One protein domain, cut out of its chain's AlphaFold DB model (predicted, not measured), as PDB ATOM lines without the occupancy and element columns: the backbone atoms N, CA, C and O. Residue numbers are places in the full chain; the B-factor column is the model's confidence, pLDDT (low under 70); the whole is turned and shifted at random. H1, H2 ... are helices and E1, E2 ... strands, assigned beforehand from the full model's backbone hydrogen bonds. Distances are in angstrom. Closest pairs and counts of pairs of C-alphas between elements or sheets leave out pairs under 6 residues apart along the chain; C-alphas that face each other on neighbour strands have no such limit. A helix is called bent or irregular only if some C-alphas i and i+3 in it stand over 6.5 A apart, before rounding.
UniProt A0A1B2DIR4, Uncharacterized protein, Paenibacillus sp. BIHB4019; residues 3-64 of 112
ATOM      1  N   VAL A   3     -19.500 -38.113  30.443       94.38
ATOM      2  CA  VAL A   3     -20.291 -38.289  29.219       94.38
ATOM      3  C   VAL A   3     -20.836 -36.944  28.772       94.38
ATOM      4  O   VAL A   3     -21.591 -36.305  29.497       94.38
ATOM      5  N   TRP A   4     -20.476 -36.518  27.572       94.12
ATOM      6  CA  TRP A   4     -20.916 -35.266  26.973       94.12
ATOM      7  C   TRP A   4     -22.306 -35.418  26.344       94.12
ATOM      8  O   TRP A   4     -22.688 -36.497  25.883       94.12
ATOM      9  N   LYS A   5     -23.079 -34.326  26.286       91.81
ATOM     10  CA  LYS A   5     -24.424 -34.327  25.669       91.81
ATOM     11  C   LYS A   5     -24.436 -34.701  24.183       91.81
ATOM     12  O   LYS A   5     -25.479 -35.100  23.671       91.81
ATOM     13  N   ASP A   6     -23.308 -34.558  23.497       89.44
ATOM     14  CA  ASP A   6     -23.135 -34.957  22.098       89.44
ATOM     15  C   ASP A   6     -22.916 -36.475  21.920       89.44
ATOM     16  O   ASP A   6     -22.884 -36.962  20.790       89.44
ATOM     17  N   GLY A   7     -22.813 -37.232  23.020       87.81
ATOM     18  CA  GLY A   7     -22.609 -38.678  23.031       87.81
ATOM     19  C   GLY A   7     -21.141 -39.112  23.091       87.81
ATOM     20  O   GLY A   7     -20.873 -40.314  23.148       87.81
ATOM     21  N   ASN A   8     -20.187 -38.178  23.113       92.44
ATOM     22  CA  ASN A   8     -18.791 -38.502  23.392       92.44
ATOM     23  C   ASN A   8     -18.592 -38.806  24.881       92.44
ATOM     24  O   ASN A   8     -19.325 -38.313  25.739       92.44
ATOM     25  N   TYR A   9     -17.576 -39.601  25.211       94.12
ATOM     26  CA  TYR A   9     -17.230 -39.882  26.601       94.12
ATOM     27  C   TYR A   9     -15.720 -39.844  26.830       94.12
ATOM     28  O   TYR A   9     -14.925 -40.044  25.913       94.12
ATOM     29  N   GLU A  10     -15.339 -39.600  28.080       93.88
ATOM     30  CA  GLU A  10     -13.963 -39.599  28.554       93.88
ATOM     31  C   GLU A  10     -13.829 -40.494  29.789       93.88
ATOM     32  O   GLU A  10     -14.676 -40.502  30.690       93.88
ATOM     33  N   THR A  11     -12.740 -41.257  29.837       92.69
ATOM     34  CA  THR A  11     -12.401 -42.140  30.957       92.69
ATOM     35  C   THR A  11     -11.052 -41.754  31.534       92.69
ATOM     36  O   THR A  11     -10.085 -41.584  30.793       92.69
ATOM     37  N   GLY A  12     -10.958 -41.693  32.855       89.44
ATOM     38  CA  GLY A  12      -9.725 -41.373  33.558       89.44
ATOM     39  C   GLY A  12      -9.946 -41.438  35.059       89.44
ATOM     40  O   GLY A  12     -10.973 -40.983  35.551       89.44
ATOM     41  N   SER A  13      -8.977 -41.978  35.795       87.31
ATOM     42  CA  SER A  13      -9.053 -42.087  37.261       87.31
ATOM     43  C   SER A  13      -9.016 -40.733  37.979       87.31
ATOM     44  O   SER A  13      -9.269 -40.665  39.174       87.31
ATOM     45  N   TRP A  14      -8.641 -39.670  37.266       87.25
ATOM     46  CA  TRP A  14      -8.619 -38.292  37.754       87.25
ATOM     47  C   TRP A  14      -9.950 -37.564  37.532       87.25
ATOM     48  O   TRP A  14     -10.111 -36.458  38.043       87.25
ATOM     49  N   LEU A  15     -10.882 -38.162  36.780       90.38
ATOM     50  CA  LEU A  15     -12.188 -37.570  36.525       90.38
ATOM     51  C   LEU A  15     -13.073 -37.685  37.766       90.38
ATOM     52  O   LEU A  15     -13.263 -38.761  38.329       90.38
ATOM     53  N   THR A  16     -13.664 -36.564  38.134       90.06
ATOM     54  CA  THR A  16     -14.609 -36.378  39.233       90.06
ATOM     55  C   THR A  16     -15.829 -35.617  38.722       90.06
ATOM     56  O   THR A  16     -15.808 -35.056  37.624       90.06
ATOM     57  N   ALA A  17     -16.876 -35.527  39.543       87.19
ATOM     58  CA  ALA A  17     -18.062 -34.723  39.239       87.19
ATOM     59  C   ALA A  17     -17.762 -33.228  38.997       87.19
ATOM     60  O   ALA A  17     -18.584 -32.531  38.416       87.19
ATOM     61  N   GLU A  18     -16.592 -32.742  39.421       89.12
ATOM     62  CA  GLU A  18     -16.168 -31.339  39.323       89.12
ATOM     63  C   GLU A  18     -15.105 -31.111  38.233       89.12
ATOM     64  O   GLU A  18     -14.584 -30.009  38.101       89.12
ATOM     65  N   SER A  19     -14.736 -32.143  37.462       87.31
ATOM     66  CA  SER A  19     -13.648 -32.041  36.471       87.31
ATOM     67  C   SER A  19     -13.910 -31.025  35.364       87.31
ATOM     68  O   SER A  19     -12.964 -30.485  34.794       87.31
ATOM     69  N   TYR A  20     -15.179 -30.752  35.075       86.94
ATOM     70  CA  TYR A  20     -15.595 -29.783  34.077       86.94
ATOM     71  C   TYR A  20     -16.630 -28.832  34.672       86.94
ATOM     72  O   TYR A  20     -17.534 -29.242  35.395       86.94
ATOM     73  N   GLU A  21     -16.515 -27.546  34.349       80.94
ATOM     74  CA  GLU A  21     -17.532 -26.561  34.709       80.94
ATOM     75  C   GLU A  21     -18.674 -26.579  33.685       80.94
ATOM     76  O   GLU A  21     -18.452 -26.651  32.475       80.94
ATOM     77  N   GLY A  22     -19.914 -26.475  34.166       79.69
ATOM     78  CA  GLY A  22     -21.107 -26.386  33.323       79.69
ATOM     79  C   GLY A  22     -21.970 -27.647  33.334       79.69
ATOM     80  O   GLY A  22     -21.708 -28.602  34.049       79.69
ATOM     81  N   SER A  23     -23.049 -27.622  32.550       77.00
ATOM     82  CA  SER A  23     -24.082 -28.675  32.548       77.00
ATOM     83  C   SER A  23     -24.082 -29.530  31.283       77.00
ATOM     84  O   SER A  23     -25.035 -30.269  31.042       77.00
ATOM     85  N   ASP A  24     -23.056 -29.408  30.440       88.88
ATOM     86  CA  ASP A  24     -22.983 -30.096  29.142       88.88
ATOM     87  C   ASP A  24     -22.356 -31.488  29.212       88.88
ATOM     88  O   ASP A  24     -22.056 -32.104  28.187       88.88
ATOM     89  N   HIS A  25     -22.228 -32.005  30.429       92.94
ATOM     90  CA  HIS A  25     -21.704 -33.321  30.705       92.94
ATOM     91  C   HIS A  25     -22.425 -33.971  31.889       92.94
ATOM     92  O   HIS A  25     -23.060 -33.306  32.708       92.94
ATOM     93  N   TYR A  26     -22.296 -35.287  31.967       93.06
ATOM     94  CA  TYR A  26     -22.774 -36.128  33.048       93.06
ATOM     95  C   TYR A  26     -21.594 -36.893  33.627       93.06
ATOM     96  O   TYR A  26     -20.788 -37.458  32.883       93.06
ATOM     97  N   PHE A  27     -21.494 -36.922  34.951       93.31
ATOM     98  CA  PHE A  27     -20.516 -37.746  35.644       93.31
ATOM     99  C   PHE A  27     -21.128 -39.101  35.991       93.31
ATOM    100  O   PHE A  27     -22.195 -39.171  36.599       93.31
ATOM    101  N   ILE A  28     -20.439 -40.169  35.601       93.56
ATOM    102  CA  ILE A  28     -20.745 -41.540  36.000       93.56
ATOM    103  C   ILE A  28     -19.693 -41.966  37.020       93.56
ATOM    104  O   ILE A  28     -18.501 -42.049  36.691       93.56
ATOM    105  N   ASP A  29     -20.150 -42.254  38.238       93.00
ATOM    106  CA  ASP A  29     -19.318 -42.790  39.310       93.00
ATOM    107  C   ASP A  29     -19.145 -44.309  39.166       93.00
ATOM    108  O   ASP A  29     -19.968 -45.103  39.622       93.00
ATOM    109  N   GLU A  30     -18.044 -44.711  38.531       92.00
ATOM    110  CA  GLU A  30     -17.672 -46.114  38.310       92.00
ATOM    111  C   GLU A  30     -17.282 -46.856  39.603       92.00
ATOM    112  O   GLU A  30     -17.049 -48.058  39.553       92.00
ATOM    113  N   ALA A  31     -17.210 -46.181  40.759       90.94
ATOM    114  CA  ALA A  31     -17.020 -46.850  42.048       90.94
ATOM    115  C   ALA A  31     -18.316 -47.472  42.601       90.94
ATOM    116  O   ALA A  31     -18.274 -48.199  43.595       90.94
ATOM    117  N   THR A  32     -19.463 -47.171  41.986       92.81
ATOM    118  CA  THR A  32     -20.768 -47.744  42.335       92.81
ATOM    119  C   THR A  32     -21.159 -48.834  41.342       92.81
ATOM    120  O   THR A  32     -20.905 -48.691  40.147       92.81
ATOM    121  N   ASP A  33     -21.841 -49.888  41.808       94.50
ATOM    122  CA  ASP A  33     -22.315 -50.981  40.938       94.50
ATOM    123  C   ASP A  33     -23.193 -50.451  39.784       94.50
ATOM    124  O   ASP A  33     -23.125 -50.920  38.647       94.50
ATOM    125  N   GLU A  34     -24.015 -49.442  40.076       93.00
ATOM    126  CA  GLU A  34     -24.910 -48.789  39.117       93.00
ATOM    127  C   GLU A  34     -24.129 -47.994  38.063       93.00
ATOM    128  O   GLU A  34     -24.400 -48.113  36.864       93.00
ATOM    129  N   GLY A  35     -23.133 -47.212  38.489       93.00
ATOM    130  CA  GLY A  35     -22.300 -46.431  37.585       93.00
ATOM    131  C   GLY A  35     -21.358 -47.295  36.747       93.00
ATOM    132  O   GLY A  35     -21.215 -47.039  35.552       93.00
ATOM    133  N   GLU A  36     -20.782 -48.359  37.312       94.69
ATOM    134  CA  GLU A  36     -19.989 -49.336  36.556       94.69
ATOM    135  C   GLU A  36     -20.847 -50.010  35.474       94.69
ATOM    136  O   GLU A  36     -20.467 -50.044  34.299       94.69
ATOM    137  N   ALA A  37     -22.050 -50.477  35.830       95.50
ATOM    138  CA  ALA A  37     -22.967 -51.092  34.874       95.50
ATOM    139  C   ALA A  37     -23.361 -50.127  33.742       95.50
ATOM    140  O   ALA A  37     -23.389 -50.520  32.568       95.50
ATOM    141  N   LEU A  38     -23.629 -48.860  34.072       95.44
ATOM    142  CA  LEU A  38     -23.948 -47.823  33.092       95.44
ATOM    143  C   LEU A  38     -22.759 -47.518  32.170       95.44
ATOM    144  O   LEU A  38     -22.931 -47.454  30.950       95.44
ATOM    145  N   ALA A  39     -21.552 -47.389  32.725       94.81
ATOM    146  CA  ALA A  39     -20.327 -47.157  31.965       94.81
ATOM    147  C   ALA A  39     -20.054 -48.298  30.971       94.81
ATOM    148  O   ALA A  39     -19.807 -48.051  29.788       94.81
ATOM    149  N   VAL A  40     -20.183 -49.554  31.413       95.69
ATOM    150  CA  VAL A  40     -20.030 -50.740  30.553       95.69
ATOM    151  C   VAL A  40     -21.079 -50.753  29.438       95.69
ATOM    152  O   VAL A  40     -20.762 -51.038  28.277       95.69
ATOM    153  N   LYS A  41     -22.336 -50.423  29.757       95.44
ATOM    154  CA  LYS A  41     -23.417 -50.353  28.766       95.44
ATOM    155  C   LYS A  41     -23.143 -49.282  27.711       95.44
ATOM    156  O   LYS A  41     -23.308 -49.552  26.521       95.44
ATOM    157  N   LEU A  42     -22.678 -48.106  28.128       95.38
ATOM    158  CA  LEU A  42     -22.318 -47.007  27.235       95.38
ATOM    159  C   LEU A  42     -21.175 -47.395  26.299       95.38
ATOM    160  O   LEU A  42     -21.323 -47.274  25.083       95.38
ATOM    161  N   GLN A  43     -20.080 -47.942  26.835       94.56
ATOM    162  CA  GLN A  43     -18.938 -48.396  26.030       94.56
ATOM    163  C   GLN A  43     -19.350 -49.440  24.986       94.56
ATOM    164  O   GLN A  43     -18.877 -49.411  23.852       94.56
ATOM    165  N   ARG A  44     -20.267 -50.345  25.343       95.19
ATOM    166  CA  ARG A  44     -20.775 -51.372  24.426       95.19
ATOM    167  C   ARG A  44     -21.626 -50.796  23.293       95.19
ATOM    168  O   ARG A  44     -21.636 -51.363  22.201       95.19
ATOM    169  N   LEU A  45     -22.391 -49.742  23.561       94.62
ATOM    170  CA  LEU A  45     -23.296 -49.147  22.579       94.62
ATOM    171  C   LEU A  45     -22.644 -48.031  21.760       94.62
ATOM    172  O   LEU A  45     -23.190 -47.651  20.725       94.62
ATOM    173  N   TYR A  46     -21.497 -47.506  22.191       92.88
ATOM    174  CA  TYR A  46     -20.786 -46.446  21.487       92.88
ATOM    175  C   TYR A  46     -20.438 -46.848  20.040       92.88
ATOM    176  O   TYR A  46     -19.988 -47.975  19.805       92.88
ATOM    177  N   PRO A  47     -20.607 -45.953  19.046       92.31
ATOM    178  CA  PRO A  47     -21.121 -44.572  19.122       92.31
ATOM    179  C   PRO A  47     -22.649 -44.444  18.920       92.31
ATOM    180  O   PRO A  47     -23.174 -43.351  18.712       92.31
ATOM    181  N   TYR A  48     -23.390 -45.554  18.922       92.75
ATOM    182  CA  TYR A  48     -24.789 -45.619  18.491       92.75
ATOM    183  C   TYR A  48     -25.757 -45.838  19.663       92.75
ATOM    184  O   TYR A  48     -26.426 -46.870  19.763       92.75
ATOM    185  N   PHE A  49     -25.902 -44.825  20.516       94.25
ATOM    186  CA  PHE A  49     -26.902 -44.801  21.589       94.25
ATOM    187  C   PHE A  49     -27.607 -43.446  21.717       94.25
ATOM    188  O   PHE A  49     -27.281 -42.483  21.020       94.25
ATOM    189  N   LYS A  50     -28.591 -43.390  22.615       94.31
ATOM    190  CA  LYS A  50     -29.202 -42.173  23.153       94.31
ATOM    191  C   LYS A  50     -29.052 -42.148  24.667       94.31
ATOM    192  O   LYS A  50     -29.107 -43.191  25.315       94.31
ATOM    193  N   LEU A  51     -28.876 -40.948  25.204       94.75
ATOM    194  CA  LEU A  51     -28.840 -40.690  26.639       94.75
ATOM    195  C   LEU A  51     -30.272 -40.612  27.182       94.75
ATOM    196  O   LEU A  51     -31.088 -39.854  26.658       94.75
ATOM    197  N   ILE A  52     -30.562 -41.365  28.240       94.81
ATOM    198  CA  ILE A  52     -31.807 -41.276  29.005       94.81
ATOM    199  C   ILE A  52     -31.531 -40.422  30.236       94.81
ATOM    200  O   ILE A  52     -30.859 -40.852  31.176       94.81
ATOM    201  N   VAL A  53     -32.025 -39.188  30.204       93.31
ATOM    202  CA  VAL A  53     -31.791 -38.187  31.247       93.31
ATOM    203  C   VAL A  53     -33.097 -37.929  31.985       93.31
ATOM    204  O   VAL A  53     -34.086 -37.526  31.373       93.31
ATOM    205  N   GLU A  54     -33.091 -38.108  33.302       92.00
ATOM    206  CA  GLU A  54     -34.238 -37.838  34.171       92.00
ATOM    207  C   GLU A  54     -33.825 -36.866  35.271       92.00
ATOM    208  O   GLU A  54     -32.787 -37.033  35.907       92.00
ATOM    209  N   ASN A  55     -34.633 -35.828  35.500       88.38
ATOM    210  CA  ASN A  55     -34.351 -34.783  36.494       88.38
ATOM    211  C   ASN A  55     -32.972 -34.108  36.335       88.38
ATOM    212  O   ASN A  55     -32.409 -33.612  37.304       88.38
ATOM    213  N   GLY A  56     -32.438 -34.068  35.110       84.19
ATOM    214  CA  GLY A  56     -31.125 -33.485  34.823       84.19
ATOM    215  C   GLY A  56     -29.940 -34.423  35.068       84.19
ATOM    216  O   GLY A  56     -28.809 -34.010  34.837       84.19
ATOM    217  N   GLU A  57     -30.181 -35.675  35.462       87.75
ATOM    218  CA  GLU A  57     -29.153 -36.696  35.666       87.75
ATOM    219  C   GLU A  57     -29.237 -37.780  34.590       87.75
ATOM    220  O   GLU A  57     -30.329 -38.195  34.193       87.75
ATOM    221  N   LEU A  58     -28.085 -38.271  34.132       91.62
ATOM    222  CA  LEU A  58     -28.029 -39.433  33.253       91.62
ATOM    223  C   LEU A  58     -28.428 -40.682  34.045       91.62
ATOM    224  O   LEU A  58     -27.734 -41.066  34.984       91.62
ATOM    225  N   LYS A  59     -29.549 -41.301  33.670       93.62
ATOM    226  CA  LYS A  59     -30.048 -42.528  34.303       93.62
ATOM    227  C   LYS A  59     -29.692 -43.777  33.525       93.62
ATOM    228  O   LYS A  59     -29.387 -44.796  34.133       93.62
ATOM    229  N   ASP A  60     -29.739 -43.711  32.200       94.62
ATOM    230  CA  ASP A  60     -29.455 -44.871  31.363       94.62
ATOM    231  C   ASP A  60     -29.016 -44.466  29.948       94.62
ATOM    232  O   ASP A  60     -29.056 -43.295  29.565       94.62
ATOM    233  N   VAL A  61     -28.616 -45.447  29.149       95.56
ATOM    234  CA  VAL A  61     -28.402 -45.320  27.709       95.56
ATOM    235  C   VAL A  61     -29.184 -46.390  26.956       95.56
ATOM    236  O   VAL A  61     -29.237 -47.549  27.367       95.56
ATOM    237  N   GLU A  62     -29.778 -46.031  25.822       94.88
ATOM    238  CA  GLU A  62     -30.490 -46.975  24.955       94.88
ATOM    239  C   GLU A  62     -29.832 -47.063  23.574       94.88
ATOM    240  O   GLU A  62     -29.322 -46.059  23.072       94.88
ATOM    241  N   PRO A  63     -29.821 -48.240  22.927       94.81
ATOM    242  CA  PRO A  63     -29.342 -48.346  21.557       94.81
ATOM    243  C   PRO A  63     -30.195 -47.477  20.631       94.81
ATOM    244  O   PRO A  63     -31.421 -47.436  20.749       94.81
ATOM    245  N   ARG A  64     -29.554 -46.838  19.651       93.56
ATOM    246  CA  ARG A  64     -30.264 -46.201  18.535       93.56
ATOM    247  C   ARG A  64     -29.943 -46.880  17.220       93.56
ATOM    248  O   ARG A  64     -28.879 -47.473  17.041       93.56
TER     249      ARG A  64
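This is residues 3 to 64 of the 112 residues of an uncharacterized protein of Paenibacillus sp. BIHB4019 (UniProt A0A1B2DIR4). A two-stranded hairpin, E2 and E3, has one helix, H1, packed mainly on its strand E3, and a long stretch with no named element, residues 3 to 24, makes a wide loop on the side away from the hairpin. The loop comes back through the short strand E1, which passes near the E3 side of the hairpin and pairs with the first printed residues, 3 to 4. The printed part has 62 residues, with one named helix and three named strands in the order E1, H1, E2, E3; the sheet has the order E2 - E3 and is antiparallel. The class is mixed, helices and strands, though under half of the residues, 29, are in named elements. The whole is compact, with a radius of gyration of the C-alphas of 10.9 A, and rounded, spanning 29 by 23 by 21 A.

Residues 3 to 4 pair antiparallel with residues 25 to 26 of E1, residues 25 to 27, and E1 pairs with no named strand. E1 and H1, residues 33 to 45, are apart, and a tight link of 5 residues joins them. In H1 every O i to N i+4 pair is within hydrogen-bond range. A tight link of 3 residues leads from H1 to E2, residues 49 to 54; their closest C-alphas, those of Leu 42 and Phe 49, are 7.6 A apart. E2 forms a hairpin with E3, residues 57 to 63, across a tight link of 2 residues. These two strands are antiparallel, at 151 degrees between their directions, and N 50 and O 62 are 2.8 A apart, as are N 52 and O 60, both within hydrogen-bond range. The closest C-alphas of H1 and E3 are those of Leu 45 and Pro 63, 6.2 A apart, and their centres are 9.5 A apart. The closest C-alphas of E1 and E3 are those of Tyr 26 and Leu 58, also 6.2 A apart. E1 and E2 are apart.

E1 begins at C-alpha 25, (-21.704, -33.321, 30.705), and its three residues run to Phe 27. H1 measures 18.5 A from C-alpha 33 at (-22.315, -50.981, 40.938) to C-alpha 45; it is not bent. E2 measures 16.1 A from Phe 49 to Glu 54. E3, the longest strand by residues, measures 18.3 A from Glu 57 to Pro 63, and C-alpha 63 is at (-29.342, -48.346, 21.557).

The two C-alphas farthest apart are those of Trp 14 and Arg 64, at 30.0 A; the first and last printed C-alphas, of Val 3 and Arg 64, are 16.6 A apart. The printed part has no cut, and no link between named elements is long. The C-alphas of residues 3 to 24 lie 4 to 16 A from the mean of the C-alphas. The mean pLDDT of the printed part is 91.7, and no printed residue is under 70.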